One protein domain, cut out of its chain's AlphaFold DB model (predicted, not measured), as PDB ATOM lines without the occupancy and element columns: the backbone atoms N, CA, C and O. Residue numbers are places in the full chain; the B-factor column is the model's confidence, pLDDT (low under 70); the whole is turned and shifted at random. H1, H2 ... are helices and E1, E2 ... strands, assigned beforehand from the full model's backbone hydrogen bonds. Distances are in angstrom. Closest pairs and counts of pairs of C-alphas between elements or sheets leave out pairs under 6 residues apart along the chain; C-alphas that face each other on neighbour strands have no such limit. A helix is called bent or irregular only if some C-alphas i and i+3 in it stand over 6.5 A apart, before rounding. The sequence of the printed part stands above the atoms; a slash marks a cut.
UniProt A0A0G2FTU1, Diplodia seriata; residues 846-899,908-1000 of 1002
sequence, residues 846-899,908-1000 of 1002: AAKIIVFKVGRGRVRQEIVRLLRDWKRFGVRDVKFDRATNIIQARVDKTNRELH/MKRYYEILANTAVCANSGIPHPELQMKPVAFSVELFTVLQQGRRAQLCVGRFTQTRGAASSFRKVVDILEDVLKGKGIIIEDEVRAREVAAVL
ATOM      1  N   ALA A 846     215.400 166.126 159.166       80.88
ATOM      2  CA  ALA A 846     216.053 167.262 159.806       80.88
ATOM      3  C   ALA A 846     216.104 167.054 161.327       80.88
ATOM      4  O   ALA A 846     215.104 166.699 161.951       80.88
ATOM      5  N   ALA A 847     217.273 167.275 161.923       85.94
ATOM      6  CA  ALA A 847     217.507 167.077 163.345       85.94
ATOM      7  C   ALA A 847     218.364 168.210 163.920       85.94
ATOM      8  O   ALA A 847     219.121 168.852 163.192       85.94
ATOM      9  N   LYS A 848     218.239 168.453 165.226       87.25
ATOM     10  CA  LYS A 848     219.054 169.415 165.982       87.25
ATOM     11  C   LYS A 848     219.305 168.860 167.383       87.25
ATOM     12  O   LYS A 848     218.408 168.276 167.992       87.25
ATOM     13  N   ILE A 849     220.530 169.009 167.878       89.19
ATOM     14  CA  ILE A 849     220.938 168.551 169.210       89.19
ATOM     15  C   ILE A 849     221.088 169.780 170.104       89.19
ATOM     16  O   ILE A 849     221.778 170.721 169.731       89.19
ATOM     17  N   ILE A 850     220.456 169.757 171.279       90.12
ATOM     18  CA  ILE A 850     220.589 170.803 172.301       90.12
ATOM     19  C   ILE A 850     221.133 170.168 173.581       90.12
ATOM     20  O   ILE A 850     220.604 169.154 174.052       90.12
ATOM     21  N   VAL A 851     222.175 170.768 174.161       91.19
ATOM     22  CA  VAL A 851     222.781 170.311 175.419       91.19
ATOM     23  C   VAL A 851     222.334 171.205 176.574       91.19
ATOM     24  O   VAL A 851     222.501 172.425 176.560       91.19
ATOM     25  N   PHE A 852     221.762 170.589 177.603       91.81
ATOM     26  CA  PHE A 852     221.160 171.264 178.747       91.81
ATOM     27  C   PHE A 852     222.046 171.162 179.989       91.81
ATOM     28  O   PHE A 852     222.461 170.066 180.373       91.81
ATOM     29  N   LYS A 853     222.235 172.290 180.689       91.50
ATOM     30  CA  LYS A 853     222.940 172.379 181.986       91.50
ATOM     31  C   LYS A 853     222.075 171.971 183.190       91.50
ATOM     32  O   LYS A 853     222.318 172.408 184.311       91.50
ATOM     33  N   VAL A 854     221.033 171.165 182.952       90.50
ATOM     34  CA  VAL A 854     220.131 170.616 183.979       90.50
ATOM     35  C   VAL A 854     219.740 169.169 183.661       90.50
ATOM     36  O   VAL A 854     219.601 168.783 182.501       90.50
ATOM     37  N   GLY A 855     219.508 168.361 184.699       86.81
ATOM     38  CA  GLY A 855     219.146 166.952 184.548       86.81
ATOM     39  C   GLY A 855     217.819 166.718 183.806       86.81
ATOM     40  O   GLY A 855     216.850 167.472 183.946       86.81
ATOM     41  N   ARG A 856     217.758 165.603 183.063       88.75
ATOM     42  CA  ARG A 856     216.665 165.190 182.154       88.75
ATOM     43  C   ARG A 856     215.240 165.421 182.674       88.75
ATOM     44  O   ARG A 856     214.354 165.800 181.908       88.75
ATOM     45  N   GLY A 857     215.004 165.190 183.967       86.19
ATOM     46  CA  GLY A 857     213.687 165.359 184.588       86.19
ATOM     47  C   GLY A 857     213.120 166.777 184.442       86.19
ATOM     48  O   GLY A 857     211.931 166.908 184.142       86.19
ATOM     49  N   ARG A 858     213.979 167.801 184.583       89.00
ATOM     50  CA  ARG A 858     213.635 169.226 184.455       89.00
ATOM     51  C   ARG A 858     213.478 169.634 182.990       89.00
ATOM     52  O   ARG A 858     212.461 170.227 182.650       89.00
ATOM     53  N   VAL A 859     214.413 169.236 182.117       90.19
ATOM     54  CA  VAL A 859     214.336 169.479 180.657       90.19
ATOM     55  C   VAL A 859     212.992 169.017 180.096       90.19
ATOM     56  O   VAL A 859     212.273 169.785 179.462       90.19
ATOM     57  N   ARG A 860     212.597 167.780 180.418       91.19
ATOM     58  CA  ARG A 860     211.305 167.215 180.021       91.19
ATOM     59  C   ARG A 860     210.117 168.047 180.511       91.19
ATOM     60  O   ARG A 860     209.166 168.235 179.760       91.19
ATOM     61  N   GLN A 861     210.133 168.491 181.770       89.56
ATOM     62  CA  GLN A 861     209.040 169.290 182.336       89.56
ATOM     63  C   GLN A 861     208.896 170.631 181.608       89.56
ATOM     64  O   GLN A 861     207.778 170.997 181.259       89.56
ATOM     65  N   GLU A 862     210.007 171.313 181.321       88.69
ATOM     66  CA  GLU A 862     210.004 172.578 180.581       88.69
ATOM     67  C   GLU A 862     209.518 172.406 179.136       88.69
ATOM     68  O   GLU A 862     208.602 173.115 178.723       88.69
ATOM     69  N   ILE A 863     210.048 171.432 178.384       87.50
ATOM     70  CA  ILE A 863     209.653 171.207 176.980       87.50
ATOM     71  C   ILE A 863     208.177 170.791 176.879       87.50
ATOM     72  O   ILE A 863     207.429 171.367 176.089       87.50
ATOM     73  N   VAL A 864     207.712 169.841 177.703       89.19
ATOM     74  CA  VAL A 864     206.297 169.412 177.688       89.19
ATOM     75  C   VAL A 864     205.361 170.542 178.131       89.19
ATOM     76  O   VAL A 864     204.236 170.616 177.637       89.19
ATOM     77  N   ARG A 865     205.799 171.434 179.030       85.06
ATOM     78  CA  ARG A 865     205.031 172.626 179.420       85.06
ATOM     79  C   ARG A 865     204.936 173.623 178.267       85.06
ATOM     80  O   ARG A 865     203.824 173.935 177.858       85.06
ATOM     81  N   LEU A 866     206.068 174.032 177.689       81.25
ATOM     82  CA  LEU A 866     206.115 174.972 176.560       81.25
ATOM     83  C   LEU A 866     205.253 174.497 175.383       81.25
ATOM     84  O   LEU A 866     204.384 175.233 174.929       81.25
ATOM     85  N   LEU A 867     205.405 173.241 174.950       81.62
ATOM     86  CA  LEU A 867     204.634 172.694 173.827       81.62
ATOM     87  C   LEU A 867     203.121 172.623 174.106       81.62
ATOM     88  O   LEU A 867     202.321 172.748 173.179       81.62
ATOM     89  N   ARG A 868     202.705 172.456 175.371       82.12
ATOM     90  CA  ARG A 868     201.287 172.525 175.773       82.12
ATOM     91  C   ARG A 868     200.774 173.960 175.830       82.12
ATOM     92  O   ARG A 868     199.678 174.220 175.337       82.12
ATOM     93  N   ASP A 869     201.564 174.885 176.367       75.38
ATOM     94  CA  ASP A 869     201.238 176.315 176.406       75.38
ATOM     95  C   ASP A 869     201.153 176.903 174.980       75.38
ATOM     96  O   ASP A 869     200.362 177.811 174.719       75.38
ATOM     97  N   TRP A 870     201.893 176.333 174.022       76.62
ATOM     98  CA  TRP A 870     201.839 176.664 172.594       76.62
ATOM     99  C   TRP A 870     200.646 176.047 171.843       76.62
ATOM    100  O   TRP A 870     200.478 176.302 170.649       76.62
ATOM    101  N   LYS A 871     199.743 175.311 172.511       72.38
ATOM    102  CA  LYS A 871     198.511 174.796 171.878       72.38
ATOM    103  C   LYS A 871     197.628 175.911 171.300       72.38
ATOM    104  O   LYS A 871     196.969 175.720 170.282       72.38
ATOM    105  N   ARG A 872     197.667 177.098 171.914       62.25
ATOM    106  CA  ARG A 872     197.008 178.330 171.432       62.25
ATOM    107  C   ARG A 872     197.645 178.946 170.175       62.25
ATOM    108  O   ARG A 872     197.074 179.869 169.617       62.25
ATOM    109  N   PHE A 873     198.799 178.437 169.739       64.62
ATOM    110  CA  PHE A 873     199.558 178.878 168.561       64.62
ATOM    111  C   PHE A 873     199.621 177.790 167.465       64.62
ATOM    112  O   PHE A 873     200.514 177.786 166.624       64.62
ATOM    113  N   GLY A 874     198.690 176.826 167.481       68.56
ATOM    114  CA  GLY A 874     198.583 175.779 166.456       68.56
ATOM    115  C   GLY A 874     199.392 174.500 166.715       68.56
ATOM    116  O   GLY A 874     199.335 173.583 165.892       68.56
ATOM    117  N   VAL A 875     200.092 174.390 167.854       78.75
ATOM    118  CA  VAL A 875     200.724 173.130 168.289       78.75
ATOM    119  C   VAL A 875     199.656 172.150 168.790       78.75
ATOM    120  O   VAL A 875     198.724 172.510 169.506       78.75
ATOM    121  N   ARG A 876     199.763 170.882 168.401       80.94
ATOM    122  CA  ARG A 876     198.816 169.805 168.699       80.94
ATOM    123  C   ARG A 876     199.566 168.512 169.019       80.94
ATOM    124  O   ARG A 876     200.787 168.426 168.897       80.94
ATOM    125  N   ASP A 877     198.807 167.514 169.462       83.75
ATOM    126  CA  ASP A 877     199.242 166.117 169.584       83.75
ATOM    127  C   ASP A 877     200.470 165.889 170.488       83.75
ATOM    128  O   ASP A 877     201.212 164.924 170.320       83.75
ATOM    129  N   VAL A 878     200.652 166.769 171.484       87.00
ATOM    130  CA  VAL A 878     201.784 166.768 172.424       87.00
ATOM    131  C   VAL A 878     201.721 165.566 173.374       87.00
ATOM    132  O   VAL A 878     201.047 165.601 174.411       87.00
ATOM    133  N   LYS A 879     202.447 164.504 173.024       87.81
ATOM    134  CA  LYS A 879     202.566 163.247 173.779       87.81
ATOM    135  C   LYS A 879     203.945 163.146 174.437       87.81
ATOM    136  O   LYS A 879     204.912 163.747 173.980       87.81
ATOM    137  N   PHE A 880     204.041 162.363 175.508       87.69
ATOM    138  CA  PHE A 880     205.315 161.954 176.100       87.69
ATOM    139  C   PHE A 880     205.211 160.507 176.575       87.69
ATOM    140  O   PHE A 880     204.364 160.210 177.423       87.69
ATOM    141  N   ASP A 881     206.079 159.637 176.067       84.00
ATOM    142  CA  ASP A 881     206.228 158.277 176.578       84.00
ATOM    143  C   ASP A 881     207.285 158.225 177.692       84.00
ATOM    144  O   ASP A 881     208.405 158.717 177.554       84.00
ATOM    145  N   ARG A 882     206.927 157.591 178.813       76.25
ATOM    146  CA  ARG A 882     207.809 157.416 179.973       76.25
ATOM    147  C   ARG A 882     208.858 156.324 179.770       76.25
ATOM    148  O   ARG A 882     209.892 156.401 180.434       76.25
ATOM    149  N   ALA A 883     208.596 155.334 178.915       72.81
ATOM    150  CA  ALA A 883     209.509 154.223 178.665       72.81
ATOM    151  C   ALA A 883     210.656 154.666 177.744       72.81
ATOM    152  O   ALA A 883     211.795 154.786 178.192       72.81
ATOM    153  N   THR A 884     210.344 155.036 176.502       75.00
ATOM    154  CA  THR A 884     211.329 155.527 175.521       75.00
ATOM    155  C   THR A 884     211.870 156.927 175.838       75.00
ATOM    156  O   THR A 884     212.907 157.320 175.320       75.00
ATOM    157  N   ASN A 885     211.213 157.685 176.726       83.69
ATOM    158  CA  ASN A 885     211.562 159.074 177.067       83.69
ATOM    159  C   ASN A 885     211.513 160.044 175.870       83.69
ATOM    160  O   ASN A 885     212.194 161.073 175.863       83.69
ATOM    161  N   ILE A 886     210.640 159.742 174.907       87.31
ATOM    162  CA  ILE A 886     210.385 160.548 173.714       87.31
ATOM    163  C   ILE A 886     209.182 161.468 173.950       87.31
ATOM    164  O   ILE A 886     208.098 161.027 174.341       87.31
ATOM    165  N   ILE A 887     209.365 162.762 173.688       91.50
ATOM    166  CA  ILE A 887     208.280 163.738 173.507       91.50
ATOM    167  C   ILE A 887     207.920 163.748 172.016       91.50
ATOM    168  O   ILE A 887     208.815 163.720 171.180       91.50
ATOM    169  N   GLN A 888     206.639 163.811 171.664       90.62
ATOM    170  CA  GLN A 888     206.167 164.001 170.285       90.62
ATOM    171  C   GLN A 888     205.247 165.220 170.227       90.62
ATOM    172  O   GLN A 888     204.484 165.439 171.167       90.62
ATOM    173  N   ALA A 889     205.286 165.992 169.140       88.31
ATOM    174  CA  ALA A 889     204.372 167.111 168.900       88.31
ATOM    175  C   ALA A 889     204.173 167.376 167.398       88.31
ATOM    176  O   ALA A 889     204.973 166.949 166.562       88.31
ATOM    177  N   ARG A 890     203.103 168.101 167.049       87.06
ATOM    178  CA  ARG A 890     202.779 168.494 165.670       87.06
ATOM    179  C   ARG A 890     202.363 169.960 165.590       87.06
ATOM    180  O   ARG A 890     201.552 170.406 166.389       87.06
ATOM    181  N   VAL A 891     202.867 170.700 164.609       83.50
ATOM    182  CA  VAL A 891     202.325 171.997 164.181       83.50
ATOM    183  C   VAL A 891     201.350 171.746 163.037       83.50
ATOM    184  O   VAL A 891     201.678 171.040 162.079       83.50
ATOM    185  N   ASP A 892     200.140 172.291 163.143       72.50
ATOM    186  CA  ASP A 892     199.063 172.082 162.172       72.50
ATOM    187  C   ASP A 892     198.863 173.294 161.240       72.50
ATOM    188  O   ASP A 892     199.291 174.400 161.560       72.50
ATOM    189  N   LYS A 893     198.127 173.122 160.131       65.75
ATOM    190  CA  LYS A 893     197.790 174.196 159.157       65.75
ATOM    191  C   LYS A 893     197.054 175.402 159.769       65.75
ATOM    192  O   LYS A 893     196.912 176.429 159.116       65.75
ATOM    193  N   THR A 894     196.549 175.253 160.994       57.75
ATOM    194  CA  THR A 894     195.732 176.233 161.731       57.75
ATOM    195  C   THR A 894     196.553 177.196 162.596       57.75
ATOM    196  O   THR A 894     195.987 177.977 163.349       57.75
ATOM    197  N   ASN A 895     197.883 177.183 162.479       61.47
ATOM    198  CA  ASN A 895     198.772 178.216 163.029       61.47
ATOM    199  C   ASN A 895     198.640 179.595 162.337       61.47
ATOM    200  O   ASN A 895     199.156 180.581 162.853       61.47
ATOM    201  N   ARG A 896     197.954 179.661 161.187       50.09
ATOM    202  CA  ARG A 896     197.820 180.863 160.346       50.09
ATOM    203  C   ARG A 896     196.847 181.920 160.876       50.09
ATOM    204  O   ARG A 896     196.977 183.077 160.503       50.09
ATOM    205  N   GLU A 897     195.898 181.550 161.735       45.81
ATOM    206  CA  GLU A 897     194.794 182.429 162.153       45.81
ATOM    207  C   GLU A 897     194.722 182.561 163.682       45.81
ATOM    208  O   GLU A 897     194.015 181.828 164.375       45.81
ATOM    209  N   LEU A 898     195.433 183.553 164.226       45.12
ATOM    210  CA  LEU A 898     195.279 183.992 165.617       45.12
ATOM    211  C   LEU A 898     194.071 184.934 165.758       45.12
ATOM    212  O   LEU A 898     194.205 186.119 166.064       45.12
ATOM    213  N   HIS A 899     192.866 184.405 165.534       40.25
ATOM    214  CA  HIS A 899     191.629 185.167 165.704       40.25
ATOM    215  C   HIS A 899     191.390 185.558 167.174       40.25
ATOM    216  O   HIS A 899     190.850 184.789 167.970       40.25
ATOM    217  N   MET A 908     190.253 190.811 179.409       36.12
ATOM    218  CA  MET A 908     190.866 189.771 178.578       36.12
ATOM    219  C   MET A 908     191.788 190.386 177.517       36.12
ATOM    220  O   MET A 908     192.911 189.918 177.367       36.12
ATOM    221  N   LYS A 909     191.368 191.469 176.836       42.03
ATOM    222  CA  LYS A 909     192.248 192.227 175.919       42.03
ATOM    223  C   LYS A 909     193.504 192.711 176.642       42.03
ATOM    224  O   LYS A 909     194.603 192.365 176.227       42.03
ATOM    225  N   ARG A 910     193.337 193.337 177.811       38.66
ATOM    226  CA  ARG A 910     194.447 193.781 178.669       38.66
ATOM    227  C   ARG A 910     195.351 192.634 179.133       38.66
ATOM    228  O   ARG A 910     196.538 192.846 179.331       38.66
ATOM    229  N   TYR A 911     194.832 191.410 179.265       36.97
ATOM    230  CA  TYR A 911     195.640 190.219 179.559       36.97
ATOM    231  C   TYR A 911     196.460 189.747 178.345       36.97
ATOM    232  O   TYR A 911     197.594 189.311 178.518       36.97
ATOM    233  N   TYR A 912     195.941 189.878 177.118       44.44
ATOM    234  CA  TYR A 912     196.707 189.624 175.890       44.44
ATOM    235  C   TYR A 912     197.721 190.737 175.579       44.44
ATOM    236  O   TYR A 912     198.832 190.429 175.164       44.44
ATOM    237  N   GLU A 913     197.392 192.002 175.848       42.03
ATOM    238  CA  GLU A 913     198.323 193.140 175.774       42.03
ATOM    239  C   GLU A 913     199.456 193.001 176.804       42.03
ATOM    240  O   GLU A 913     200.624 193.189 176.475       42.03
ATOM    241  N   ILE A 914     199.140 192.589 178.039       40.88
ATOM    242  CA  ILE A 914     200.157 192.247 179.043       40.88
ATOM    243  C   ILE A 914     200.996 191.056 178.566       40.88
ATOM    244  O   ILE A 914     202.213 191.154 178.607       40.88
ATOM    245  N   LEU A 915     200.402 189.982 178.032       40.00
ATOM    246  CA  LEU A 915     201.161 188.843 177.488       40.00
ATOM    247  C   LEU A 915     202.029 189.185 176.262       40.00
ATOM    248  O   LEU A 915     203.016 188.492 176.033       40.00
ATOM    249  N   ALA A 916     201.693 190.223 175.493       42.00
ATOM    250  CA  ALA A 916     202.560 190.751 174.439       42.00
ATOM    251  C   ALA A 916     203.739 191.560 175.016       42.00
ATOM    252  O   ALA A 916     204.848 191.499 174.488       42.00
ATOM    253  N   ASN A 917     203.514 192.270 176.127       39.72
ATOM    254  CA  ASN A 917     204.494 193.158 176.757       39.72
ATOM    255  C   ASN A 917     205.362 192.488 177.848       39.72
ATOM    256  O   ASN A 917     206.428 193.005 178.174       39.72
ATOM    257  N   THR A 918     204.963 191.343 178.418       41.44
ATOM    258  CA  THR A 918     205.714 190.632 179.473       41.44
ATOM    259  C   THR A 918     206.351 189.339 178.957       41.44
ATOM    260  O   THR A 918     205.831 188.251 179.205       41.44
ATOM    261  N   ALA A 919     207.514 189.488 178.310       43.41
ATOM    262  CA  ALA A 919     208.397 188.439 177.776       43.41
ATOM    263  C   ALA A 919     207.764 187.523 176.695       43.41
ATOM    264  O   ALA A 919     206.760 186.855 176.905       43.41
ATOM    265  N   VAL A 920     208.358 187.365 175.507       43.16
ATOM    266  CA  VAL A 920     209.813 187.277 175.251       43.16
ATOM    267  C   VAL A 920     210.319 188.231 174.149       43.16
ATOM    268  O   VAL A 920     211.506 188.538 174.122       43.16
ATOM    269  N   CYS A 921     209.453 188.754 173.276       38.56
ATOM    270  CA  CYS A 921     209.873 189.419 172.027       38.56
ATOM    271  C   CYS A 921     210.461 190.841 172.179       38.56
ATOM    272  O   CYS A 921     211.054 191.353 171.236       38.56
ATOM    273  N   ALA A 922     210.311 191.494 173.337       35.59
ATOM    274  CA  ALA A 922     210.653 192.915 173.500       35.59
ATOM    275  C   ALA A 922     212.162 193.234 173.411       35.59
ATOM    276  O   ALA A 922     212.526 194.322 172.975       35.59
ATOM    277  N   ASN A 923     213.040 192.296 173.790       37.91
ATOM    278  CA  ASN A 923     214.488 192.545 173.892       37.91
ATOM    279  C   ASN A 923     215.304 192.069 172.675       37.91
ATOM    280  O   ASN A 923     216.521 192.230 172.674       37.91
ATOM    281  N   SER A 924     214.677 191.467 171.659       38.41
ATOM    282  CA  SER A 924     215.377 190.939 170.473       38.41
ATOM    283  C   SER A 924     215.238 191.810 169.221       38.41
ATOM    284  O   SER A 924     215.900 191.539 168.223       38.41
ATOM    285  N   GLY A 925     214.379 192.837 169.239       31.22
ATOM    286  CA  GLY A 925     214.136 193.716 168.086       31.22
ATOM    287  C   GLY A 925     213.454 193.038 166.888       31.22
ATOM    288  O   GLY A 925     213.301 193.664 165.841       31.22
ATOM    289  N   ILE A 926     213.037 191.775 167.022       33.72
ATOM    290  CA  ILE A 926     212.393 191.004 165.954       33.72
ATOM    291  C   ILE A 926     210.928 191.461 165.836       33.72
ATOM    292  O   ILE A 926     210.182 191.329 166.810       33.72
ATOM    293  N   PRO A 927     210.475 191.965 164.670       29.19
ATOM    294  CA  PRO A 927     209.068 192.290 164.464       29.19
ATOM    295  C   PRO A 927     208.187 191.052 164.625       29.19
ATOM    296  O   PRO A 927     208.590 189.943 164.279       29.19
ATOM    297  N   HIS A 928     206.948 191.243 165.072       46.94
ATOM    298  CA  HIS A 928     205.930 190.197 165.007       46.94
ATOM    299  C   HIS A 928     205.289 190.193 163.609       46.94
ATOM    300  O   HIS A 928     204.572 191.134 163.271       46.94
ATOM    301  N   PRO A 929     205.481 189.128 162.816       38.59
ATOM    302  CA  PRO A 929     204.462 188.704 161.870       38.59
ATOM    303  C   PRO A 929     203.967 187.286 162.180       38.59
ATOM    304  O   PRO A 929     204.467 186.574 163.053       38.59
ATOM    305  N   GLU A 930     202.942 186.897 161.435       40.06
ATOM    306  CA  GLU A 930     202.295 185.591 161.436       40.06
ATOM    307  C   GLU A 930     203.288 184.415 161.368       40.06
ATOM    308  O   GLU A 930     204.154 184.341 160.491       40.06
ATOM    309  N   LEU A 931     203.100 183.411 162.231       48.12
ATOM    310  CA  LEU A 931     203.804 182.130 162.143       48.12
ATOM    311  C   LEU A 931     203.197 181.269 161.018       48.12
ATOM    312  O   LEU A 931     202.587 180.231 161.270       48.12
ATOM    313  N   GLN A 932     203.402 181.687 159.761       58.34
ATOM    314  CA  GLN A 932     202.930 181.040 158.518       58.34
ATOM    315  C   GLN A 932     203.601 179.673 158.223       58.34
ATOM    316  O   GLN A 932     203.878 179.316 157.075       58.34
ATOM    317  N   MET A 933     203.916 178.894 159.255       69.38
ATOM    318  CA  MET A 933     204.705 177.669 159.153       69.38
ATOM    319  C   MET A 933     203.906 176.572 158.443       69.38
ATOM    320  O   MET A 933     202.701 176.418 158.658       69.38
ATOM    321  N   LYS A 934     204.573 175.779 157.605       76.25
ATOM    322  CA  LYS A 934     203.967 174.585 157.008       76.25
ATOM    323  C   LYS A 934     203.795 173.506 158.094       76.25
ATOM    324  O   LYS A 934     204.527 173.517 159.085       76.25
ATOM    325  N   PRO A 935     202.857 172.555 157.932       81.31
ATOM    326  CA  PRO A 935     202.670 171.489 158.910       81.31
ATOM    327  C   PRO A 935     203.934 170.653 159.093       81.31
ATOM    328  O   PRO A 935     204.598 170.288 158.120       81.31
ATOM    329  N   VAL A 936     204.232 170.317 160.342       85.56
ATOM    330  CA  VAL A 936     205.391 169.503 160.709       85.56
ATOM    331  C   VAL A 936     205.092 168.714 161.978       85.56
ATOM    332  O   VAL A 936     204.514 169.248 162.921       85.56
ATOM    333  N   ALA A 937     205.464 167.441 162.009       87.38
ATOM    334  CA  ALA A 937     205.522 166.635 163.219       87.38
ATOM    335  C   ALA A 937     206.987 166.367 163.570       87.38
ATOM    336  O   ALA A 937     207.833 166.248 162.680       87.38
ATOM    337  N   PHE A 938     207.284 166.299 164.863       90.88
ATOM    338  CA  PHE A 938     208.632 166.065 165.363       90.88
ATOM    339  C   PHE A 938     208.625 165.314 166.694       90.88
ATOM    340  O   PHE A 938     207.632 165.301 167.430       90.88
ATOM    341  N   SER A 939     209.759 164.694 166.995       91.75
ATOM    342  CA  SER A 939     210.074 164.072 168.272       91.75
ATOM    343  C   SER A 939     211.212 164.809 168.983       91.75
ATOM    344  O   SER A 939     211.981 165.551 168.370       91.75
ATOM    345  N   VAL A 940     211.307 164.604 170.297       93.00
ATOM    346  CA  VAL A 940     212.438 165.013 171.135       93.00
ATOM    347  C   VAL A 940     212.820 163.842 172.031       93.00
ATOM    348  O   VAL A 940     212.056 163.457 172.918       93.00
ATOM    349  N   GLU A 941     213.991 163.270 171.795       91.38
ATOM    350  CA  GLU A 941     214.563 162.174 172.577       91.38
ATOM    351  C   GLU A 941     215.486 162.758 173.650       91.38
ATOM    352  O   GLU A 941     216.377 163.550 173.335       91.38
ATOM    353  N   LEU A 942     215.264 162.406 174.921       90.06
ATOM    354  CA  LEU A 942     215.997 162.992 176.047       90.06
ATOM    355  C   LEU A 942     216.928 161.974 176.715       90.06
ATOM    356  O   LEU A 942     216.500 161.118 177.503       90.06
ATOM    357  N   PHE A 943     218.224 162.123 176.457       87.31
ATOM    358  CA  PHE A 943     219.271 161.259 176.989       87.31
ATOM    359  C   PHE A 943     219.838 161.781 178.315       87.31
ATOM    360  O   PHE A 943     219.823 162.984 178.593       87.31
ATOM    361  N   THR A 944     220.357 160.877 179.151       85.69
ATOM    362  CA  THR A 944     221.052 161.249 180.397       85.69
ATOM    363  C   THR A 944     222.559 161.152 180.194       85.69
ATOM    364  O   THR A 944     223.046 160.116 179.746       85.69
ATOM    365  N   VAL A 945     223.288 162.209 180.555       82.44
ATOM    366  CA  VAL A 945     224.756 162.212 180.532       82.44
ATOM    367  C   VAL A 945     225.286 161.592 181.825       82.44
ATOM    368  O   VAL A 945     224.846 161.934 182.928       82.44
ATOM    369  N   LEU A 946     226.250 160.689 181.692       78.75
ATOM    370  CA  LEU A 946     227.114 160.232 182.769       78.75
ATOM    371  C   LEU A 946     228.489 160.890 182.618       78.75
ATOM    372  O   LEU A 946     229.034 160.921 181.519       78.75
ATOM    373  N   GLN A 947     229.065 161.351 183.721       73.31
ATOM    374  CA  GLN A 947     230.458 161.790 183.808       73.31
ATOM    375  C   GLN A 947     231.125 160.936 184.889       73.31
ATOM    376  O   GLN A 947     230.568 160.791 185.981       73.31
ATOM    377  N   GLN A 948     232.255 160.292 184.576       71.19
ATOM    378  CA  GLN A 948     232.921 159.325 185.470       71.19
ATOM    379  C   GLN A 948     231.958 158.217 185.965       71.19
ATOM    380  O   GLN A 948     231.936 157.842 187.138       71.19
ATOM    381  N   GLY A 949     231.066 157.748 185.082       61.28
ATOM    382  CA  GLY A 949     230.031 156.747 185.389       61.28
ATOM    383  C   GLY A 949     228.878 157.217 186.296       61.28
ATOM    384  O   GLY A 949     227.905 156.483 186.469       61.28
ATOM    385  N   ARG A 950     228.927 158.433 186.853       66.88
ATOM    386  CA  ARG A 950     227.865 159.010 187.697       66.88
ATOM    387  C   ARG A 950     226.931 159.878 186.856       66.88
ATOM    388  O   ARG A 950     227.375 160.534 185.922       66.88
ATOM    389  N   ARG A 951     225.634 159.919 187.191       69.50
ATOM    390  CA  ARG A 951     224.660 160.795 186.507       69.50
ATOM    391  C   ARG A 951     225.041 162.261 186.719       69.50
ATOM    392  O   ARG A 951     224.908 162.770 187.831       69.50
ATOM    393  N   ALA A 952     225.478 162.928 185.656       73.44
ATOM    394  CA  ALA A 952     225.685 164.367 185.667       73.44
ATOM    395  C   ALA A 952     224.325 165.084 185.723       73.44
ATOM    396  O   ALA A 952     223.305 164.549 185.282       73.44
ATOM    397  N   GLN A 953     224.296 166.330 186.202       81.94
ATOM    398  CA  GLN A 953     223.111 167.197 186.091       81.94
ATOM    399  C   GLN A 953     222.993 167.810 184.685       81.94
ATOM    400  O   GLN A 953     222.676 168.984 184.535       81.94
ATOM    401  N   LEU A 954     223.260 167.002 183.658       85.00
ATOM    402  CA  LEU A 954     223.260 167.373 182.248       85.00
ATOM    403  C   LEU A 954     222.316 166.449 181.468       85.00
ATOM    404  O   LEU A 954     222.066 165.300 181.851       85.00
ATOM    405  N   CYS A 955     221.795 166.945 180.354       89.19
ATOM    406  CA  CYS A 955     220.909 166.201 179.466       89.19
ATOM    407  C   CYS A 955     221.176 166.617 178.021       89.19
ATOM    408  O   CYS A 955     221.426 167.790 177.757       89.19
ATOM    409  N   VAL A 956     221.102 165.666 177.094       90.31
ATOM    410  CA  VAL A 956     221.160 165.942 175.655       90.31
ATOM    411  C   VAL A 956     219.779 165.671 175.076       90.31
ATOM    412  O   VAL A 956     219.225 164.589 175.287       90.31
ATOM    413  N   GLY A 957     219.210 166.657 174.385       90.12
ATOM    414  CA  GLY A 957     217.961 166.515 173.649       90.12
ATOM    415  C   GLY A 957     218.225 166.423 172.154       90.12
ATOM    416  O   GLY A 957     218.710 167.388 171.567       90.12
ATOM    417  N   ARG A 958     217.882 165.288 171.536       90.75
ATOM    418  CA  ARG A 958     217.855 165.138 170.075       90.75
ATOM    419  C   ARG A 958     216.448 165.445 169.581       90.75
ATOM    420  O   ARG A 958     215.525 164.673 169.827       90.75
ATOM    421  N   PHE A 959     216.290 166.576 168.910       92.44
ATOM    422  CA  PHE A 959     215.065 166.953 168.216       92.44
ATOM    423  C   PHE A 959     215.132 166.383 166.798       92.44
ATOM    424  O   PHE A 959     216.147 166.578 166.129       92.44
ATOM    425  N   THR A 960     214.069 165.726 166.330       87.31
ATOM    426  CA  THR A 960     214.035 165.064 165.013       87.31
ATOM    427  C   THR A 960     212.692 165.298 164.321       87.31
ATOM    428  O   THR A 960     211.633 165.051 164.894       87.31
ATOM    429  N   GLN A 961     212.713 165.740 163.066       88.56
ATOM    430  CA  GLN A 961     211.552 165.819 162.181       88.56
ATOM    431  C   GLN A 961     210.980 164.414 161.930       88.56
ATOM    432  O   GLN A 961     211.658 163.553 161.379       88.56
ATOM    433  N   THR A 962     209.715 164.175 162.275       83.81
ATOM    434  CA  THR A 962     209.049 162.890 162.004       83.81
ATOM    435  C   THR A 962     208.157 162.936 160.769       83.81
ATOM    436  O   THR A 962     207.985 161.901 160.141       83.81
ATOM    437  N   ARG A 963     207.616 164.102 160.374       81.25
ATOM    438  CA  ARG A 963     206.806 164.287 159.146       81.25
ATOM    439  C   ARG A 963     206.679 165.767 158.766       81.25
ATOM    440  O   ARG A 963     206.728 166.620 159.644       81.25
ATOM    441  N   GLY A 964     206.419 166.088 157.500       78.50
ATOM    442  CA  GLY A 964     206.102 167.451 157.051       78.50
ATOM    443  C   GLY A 964     207.338 168.297 156.741       78.50
ATOM    444  O   GLY A 964     208.331 167.763 156.264       78.50
ATOM    445  N   ALA A 965     207.279 169.608 156.976       79.56
ATOM    446  CA  ALA A 965     208.255 170.564 156.438       79.56
ATOM    447  C   ALA A 965     209.482 170.829 157.333       79.56
ATOM    448  O   ALA A 965     209.349 171.322 158.458       79.56
ATOM    449  N   ALA A 966     210.689 170.608 156.802       80.31
ATOM    450  CA  ALA A 966     211.949 170.887 157.494       80.31
ATOM    451  C   ALA A 966     212.188 172.382 157.769       80.31
ATOM    452  O   ALA A 966     212.723 172.722 158.826       80.31
ATOM    453  N   SER A 967     211.737 173.290 156.893       76.56
ATOM    454  CA  SER A 967     211.779 174.741 157.147       76.56
ATOM    455  C   SER A 967     211.011 175.134 158.411       76.56
ATOM    456  O   SER A 967     211.358 176.091 159.101       76.56
ATOM    457  N   SER A 968     209.962 174.369 158.719       77.94
ATOM    458  CA  SER A 968     209.100 174.578 159.875       77.94
ATOM    459  C   SER A 968     209.624 173.822 161.096       77.94
ATOM    460  O   SER A 968     209.565 174.372 162.189       77.94
ATOM    461  N   PHE A 969     210.226 172.637 160.924       85.75
ATOM    462  CA  PHE A 969     210.972 171.956 161.992       85.75
ATOM    463  C   PHE A 969     212.055 172.864 162.588       85.75
ATOM    464  O   PHE A 969     212.020 173.115 163.790       85.75
ATOM    465  N   ARG A 970     212.964 173.381 161.741       80.50
ATOM    466  CA  ARG A 970     214.094 174.243 162.143       80.50
ATOM    467  C   ARG A 970     213.582 175.395 163.023       80.50
ATOM    468  O   ARG A 970     213.826 175.395 164.227       80.50
ATOM    469  N   LYS A 971     212.676 176.218 162.475       73.81
ATOM    470  CA  LYS A 971     212.011 177.334 163.172       73.81
ATOM    471  C   LYS A 971     211.356 176.964 164.515       73.81
ATOM    472  O   LYS A 971     211.435 177.758 165.444       73.81
ATOM    473  N   VAL A 972     210.702 175.801 164.654       78.12
ATOM    474  CA  VAL A 972     210.129 175.387 165.957       78.12
ATOM    475  C   VAL A 972     211.231 175.149 166.987       78.12
ATOM    476  O   VAL A 972     211.093 175.573 168.133       78.12
ATOM    477  N   VAL A 973     212.305 174.456 166.601       82.94
ATOM    478  CA  VAL A 973     213.392 174.119 167.529       82.94
ATOM    479  C   VAL A 973     214.244 175.344 167.855       82.94
ATOM    480  O   VAL A 973     214.682 175.468 168.993       82.94
ATOM    481  N   ASP A 974     214.409 176.281 166.923       76.25
ATOM    482  CA  ASP A 974     215.084 177.562 167.166       76.25
ATOM    483  C   ASP A 974     214.326 178.398 168.220       76.25
ATOM    484  O   ASP A 974     214.903 178.777 169.237       76.25
ATOM    485  N   ILE A 975     213.000 178.559 168.087       75.56
ATOM    486  CA  ILE A 975     212.176 179.271 169.089       75.56
ATOM    487  C   ILE A 975     212.167 178.531 170.445       75.56
ATOM    488  O   ILE A 975     212.115 179.163 171.504       75.56
ATOM    489  N   LEU A 976     212.217 177.191 170.453       76.88
ATOM    490  CA  LEU A 976     212.374 176.424 171.697       76.88
ATOM    491  C   LEU A 976     213.742 176.687 172.337       76.88
ATOM    492  O   LEU A 976     213.805 176.877 173.551       76.88
ATOM    493  N   GLU A 977     214.812 176.709 171.546       80.44
ATOM    494  CA  GLU A 977     216.174 176.977 172.002       80.44
ATOM    495  C   GLU A 977     216.287 178.365 172.635       80.44
ATOM    496  O   GLU A 977     216.703 178.452 173.788       80.44
ATOM    497  N   ASP A 978     215.813 179.421 171.970       73.88
ATOM    498  CA  ASP A 978     215.829 180.792 172.500       73.88
ATOM    499  C   ASP A 978     215.098 180.908 173.847       73.88
ATOM    500  O   ASP A 978     215.617 181.476 174.813       73.88
ATOM    501  N   VAL A 979     213.909 180.306 173.967       73.06
ATOM    502  CA  VAL A 979     213.123 180.324 175.213       73.06
ATOM    503  C   VAL A 979     213.790 179.503 176.328       73.06
ATOM    504  O   VAL A 979     213.686 179.852 177.506       73.06
ATOM    505  N   LEU A 980     214.489 178.415 175.994       79.69
ATOM    506  CA  LEU A 980     215.213 177.575 176.957       79.69
ATOM    507  C   LEU A 980     216.587 178.177 177.334       79.69
ATOM    508  O   LEU A 980     217.045 177.994 178.467       79.69
ATOM    509  N   LYS A 981     217.200 178.966 176.441       77.38
ATOM    510  CA  LYS A 981     218.390 179.794 176.687       77.38
ATOM    511  C   LYS A 981     218.050 180.971 177.599       77.38
ATOM    512  O   LYS A 981     218.689 181.122 178.635       77.38
ATOM    513  N   GLY A 982     216.965 181.699 177.324       69.94
ATOM    514  CA  GLY A 982     216.440 182.760 178.197       69.94
ATOM    515  C   GLY A 982     216.019 182.278 179.596       69.94
ATOM    516  O   GLY A 982     216.046 183.045 180.552       69.94
ATOM    517  N   LYS A 983     215.699 180.984 179.754       78.19
ATOM    518  CA  LYS A 983     215.495 180.323 181.062       78.19
ATOM    519  C   LYS A 983     216.790 179.882 181.761       78.19
ATOM    520  O   LYS A 983     216.718 179.297 182.842       78.19
ATOM    521  N   GLY A 984     217.957 180.107 181.159       83.62
ATOM    522  CA  GLY A 984     219.261 179.780 181.735       83.62
ATOM    523  C   GLY A 984     219.519 178.280 181.910       83.62
ATOM    524  O   GLY A 984     220.213 177.900 182.851       83.62
ATOM    525  N   ILE A 985     218.968 177.410 181.048       88.44
ATOM    526  CA  ILE A 985     219.107 175.939 181.180       88.44
ATOM    527  C   ILE A 985     219.833 175.234 180.022       88.44
ATOM    528  O   ILE A 985     219.997 174.015 180.068       88.44
ATOM    529  N   ILE A 986     220.342 175.979 179.039       88.50
ATOM    530  CA  ILE A 986     221.178 175.480 177.927       88.50
ATOM    531  C   ILE A 986     222.675 175.726 178.207       88.50
ATOM    532  O   ILE A 986     223.021 176.669 178.920       88.50
ATOM    533  N   ILE A 987     223.568 174.872 177.691       88.56
ATOM    534  CA  ILE A 987     225.012 175.159 177.627       88.56
ATOM    535  C   ILE A 987     225.264 176.113 176.456       88.56
ATOM    536  O   ILE A 987     224.957 175.785 175.318       88.56
ATOM    537  N   GLU A 988     225.812 177.290 176.750       83.75
ATOM    538  CA  GLU A 988     226.031 178.369 175.768       83.75
ATOM    539  C   GLU A 988     227.480 178.409 175.247       83.75
ATOM    540  O   GLU A 988     227.789 179.131 174.307       83.75
ATOM    541  N   ASP A 989     228.350 177.603 175.853       84.81
ATOM    542  CA  ASP A 989     229.700 177.282 175.397       84.81
ATOM    543  C   ASP A 989     229.610 176.238 174.273       84.81
ATOM    544  O   ASP A 989     229.287 175.073 174.521       84.81
ATOM    545  N   GLU A 990     229.864 176.659 173.030       79.12
ATOM    546  CA  GLU A 990     229.776 175.775 171.863       79.12
ATOM    547  C   GLU A 990     230.791 174.629 171.884       79.12
ATOM    548  O   GLU A 990     230.495 173.554 171.364       79.12
ATOM    549  N   VAL A 991     231.986 174.838 172.448       77.81
ATOM    550  CA  VAL A 991     233.043 173.814 172.466       77.81
ATOM    551  C   VAL A 991     232.595 172.684 173.380       77.81
ATOM    552  O   VAL A 991     232.472 171.539 172.945       77.81
ATOM    553  N   ARG A 992     232.193 173.028 174.604       78.44
ATOM    554  CA  ARG A 992     231.658 172.076 175.577       78.44
ATOM    555  C   ARG A 992     230.330 171.450 175.144       78.44
ATOM    556  O   ARG A 992     230.044 170.301 175.483       78.44
ATOM    557  N   ALA A 993     229.497 172.178 174.398       80.69
ATOM    558  CA  ALA A 993     228.290 171.613 173.800       80.69
ATOM    559  C   ALA A 993     228.632 170.564 172.725       80.69
ATOM    560  O   ALA A 993     228.029 169.491 172.731       80.69
ATOM    561  N   ARG A 994     229.626 170.826 171.859       77.81
ATOM    562  CA  ARG A 994     230.134 169.860 170.867       77.81
ATOM    563  C   ARG A 994     230.748 168.630 171.537       77.81
ATOM    564  O   ARG A 994     230.365 167.523 171.181       77.81
ATOM    565  N   GLU A 995     231.598 168.793 172.553       77.88
ATOM    566  CA  GLU A 995     232.186 167.680 173.325       77.88
ATOM    567  C   GLU A 995     231.119 166.730 173.895       77.88
ATOM    568  O   GLU A 995     231.210 165.510 173.752       77.88
ATOM    569  N   VAL A 996     230.071 167.281 174.518       77.44
ATOM    570  CA  VAL A 996     228.980 166.482 175.101       77.44
ATOM    571  C   VAL A 996     228.059 165.892 174.020       77.44
ATOM    572  O   VAL A 996     227.488 164.821 174.232       77.44
ATOM    573  N   ALA A 997     227.913 166.546 172.863       75.94
ATOM    574  CA  ALA A 997     227.109 166.053 171.744       75.94
ATOM    575  C   ALA A 997     227.808 164.954 170.921       75.94
ATOM    576  O   ALA A 997     227.131 164.021 170.486       75.94
ATOM    577  N   ALA A 998     229.136 165.009 170.767       68.81
ATOM    578  CA  ALA A 998     229.932 164.073 169.965       68.81
ATOM    579  C   ALA A 998     229.775 162.605 170.407       68.81
ATOM    580  O   ALA A 998     229.855 161.684 169.596       68.81
ATOM    581  N   VAL A 999     229.442 162.375 171.683       65.62
ATOM    582  CA  VAL A 999     229.130 161.049 172.253       65.62
ATOM    583  C   VAL A 999     227.866 160.408 171.628       65.62
ATOM    584  O   VAL A 999     227.625 159.217 171.812       65.62
ATOM    585  N   LEU A1000     227.064 161.156 170.855       57.09
ATOM    586  CA  LEU A1000     225.972 160.627 170.022       57.09
ATOM    587  C   LEU A1000     226.395 160.237 168.588       57.09
ATOM    588  O   LEU A1000     225.540 159.766 167.836       57.09
TER     589      LEU A1000
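Overview. This is residues 846 to 899 and 908 to 1000 of the 1002 residues of a protein of Diplodia seriata (UniProt A0A0G2FTU1). A twisted antiparallel sheet curls round the long helix H1, with H4 packed on the same face and H5 covering the E1 edge from the other. The hairpin of E4 and E5 reaches to one end of the long axis, and H3 sticks out at the other. The printed part has 147 residues, with five named helices and five named strands, along the chain E1 H1 E2 E3 H2 H3 E4 E5 H4 H5; the sheet order is E1 E5 E4 E3 E2. The class is mixed, helices and strands. The whole is compact, with a radius of gyration of the C-alphas of 16.1 A, yet elongated, spanning 53 by 32 by 25 A.

Along the chain. In the sheet, E1 is residues 847 to 852, from C-alpha 847 at (217.507, 167.077, 163.345); E5 is 950 to 964, 38.5 A long, and bends by 71 degrees at residue 953. E4 is 936 to 947, 34.9 A; E3 is 886 to 891 and E2 875 to 880. H1 is 856 to 873, 25.8 A, and H4 is 966 to 982, 24.3 A. H5 is 990 to 998, ending at C-alpha 998 (229.932, 164.073, 169.965). H2 is 893 to 896 and H3 908 to 917. H1 and H2 are only just irregular: C-alphas 869 and 872, and C-alphas 893 and 896, are 6.8 A apart.

Arrangement. N 850 and O 957 of E1 and E5 are 3.0 A apart, N 941 and O 958 of the hairpin E4 and E5 2.9 A, N 889 and O 938 of E3 and E4 3.0 A, and N 888 and O 879 of the hairpin E2 and E3 2.9 A, each within hydrogen-bond range. There are three layers, helices on both faces of the sheet: H1 and H4 on one face, H5 on the other. The closest C-alphas of H1 and E2 are those of Arg 868 and Val 878, 6.7 A. H4 runs slantwise to the strands at a height over the sheet of 7.0 A; its closest C-alphas to E4 are Phe 969 and Val 936, 6.2 A. H1 and H4 are close but not clearly touching, Ile 863 to Leu 976 at 7.9 A between C-alphas, at a steep tilt of 61 degrees, opposite ways. H5 runs across the strands at a height of 9.3 A; the C-alphas of Ala 993 and Val 851 of E1 are 5.9 A apart. H2 only grazes the sheet; H3 is not on it. Every O i to N i+4 pair is within hydrogen-bond range in H3 and H5, 11 of 14 in H1 and 12 of 13 in H4; H2 is too short for one.

Size, cuts and confidence. The two farthest C-alphas, those of Lys 909 and Gln 948, are 53.2 A apart. Residues 900 to 907 are not printed; C-alphas 899 and 908 are 13.7 A apart across the cut. The link from H3 to E4 is long, 18 residues; residues 908 to 918, of which 908 to 917 belong to H3, and 921 to 929 stand free. Mean pLDDT of the printed part is 73.2; 43 residues are under 70, among them 908 to 933.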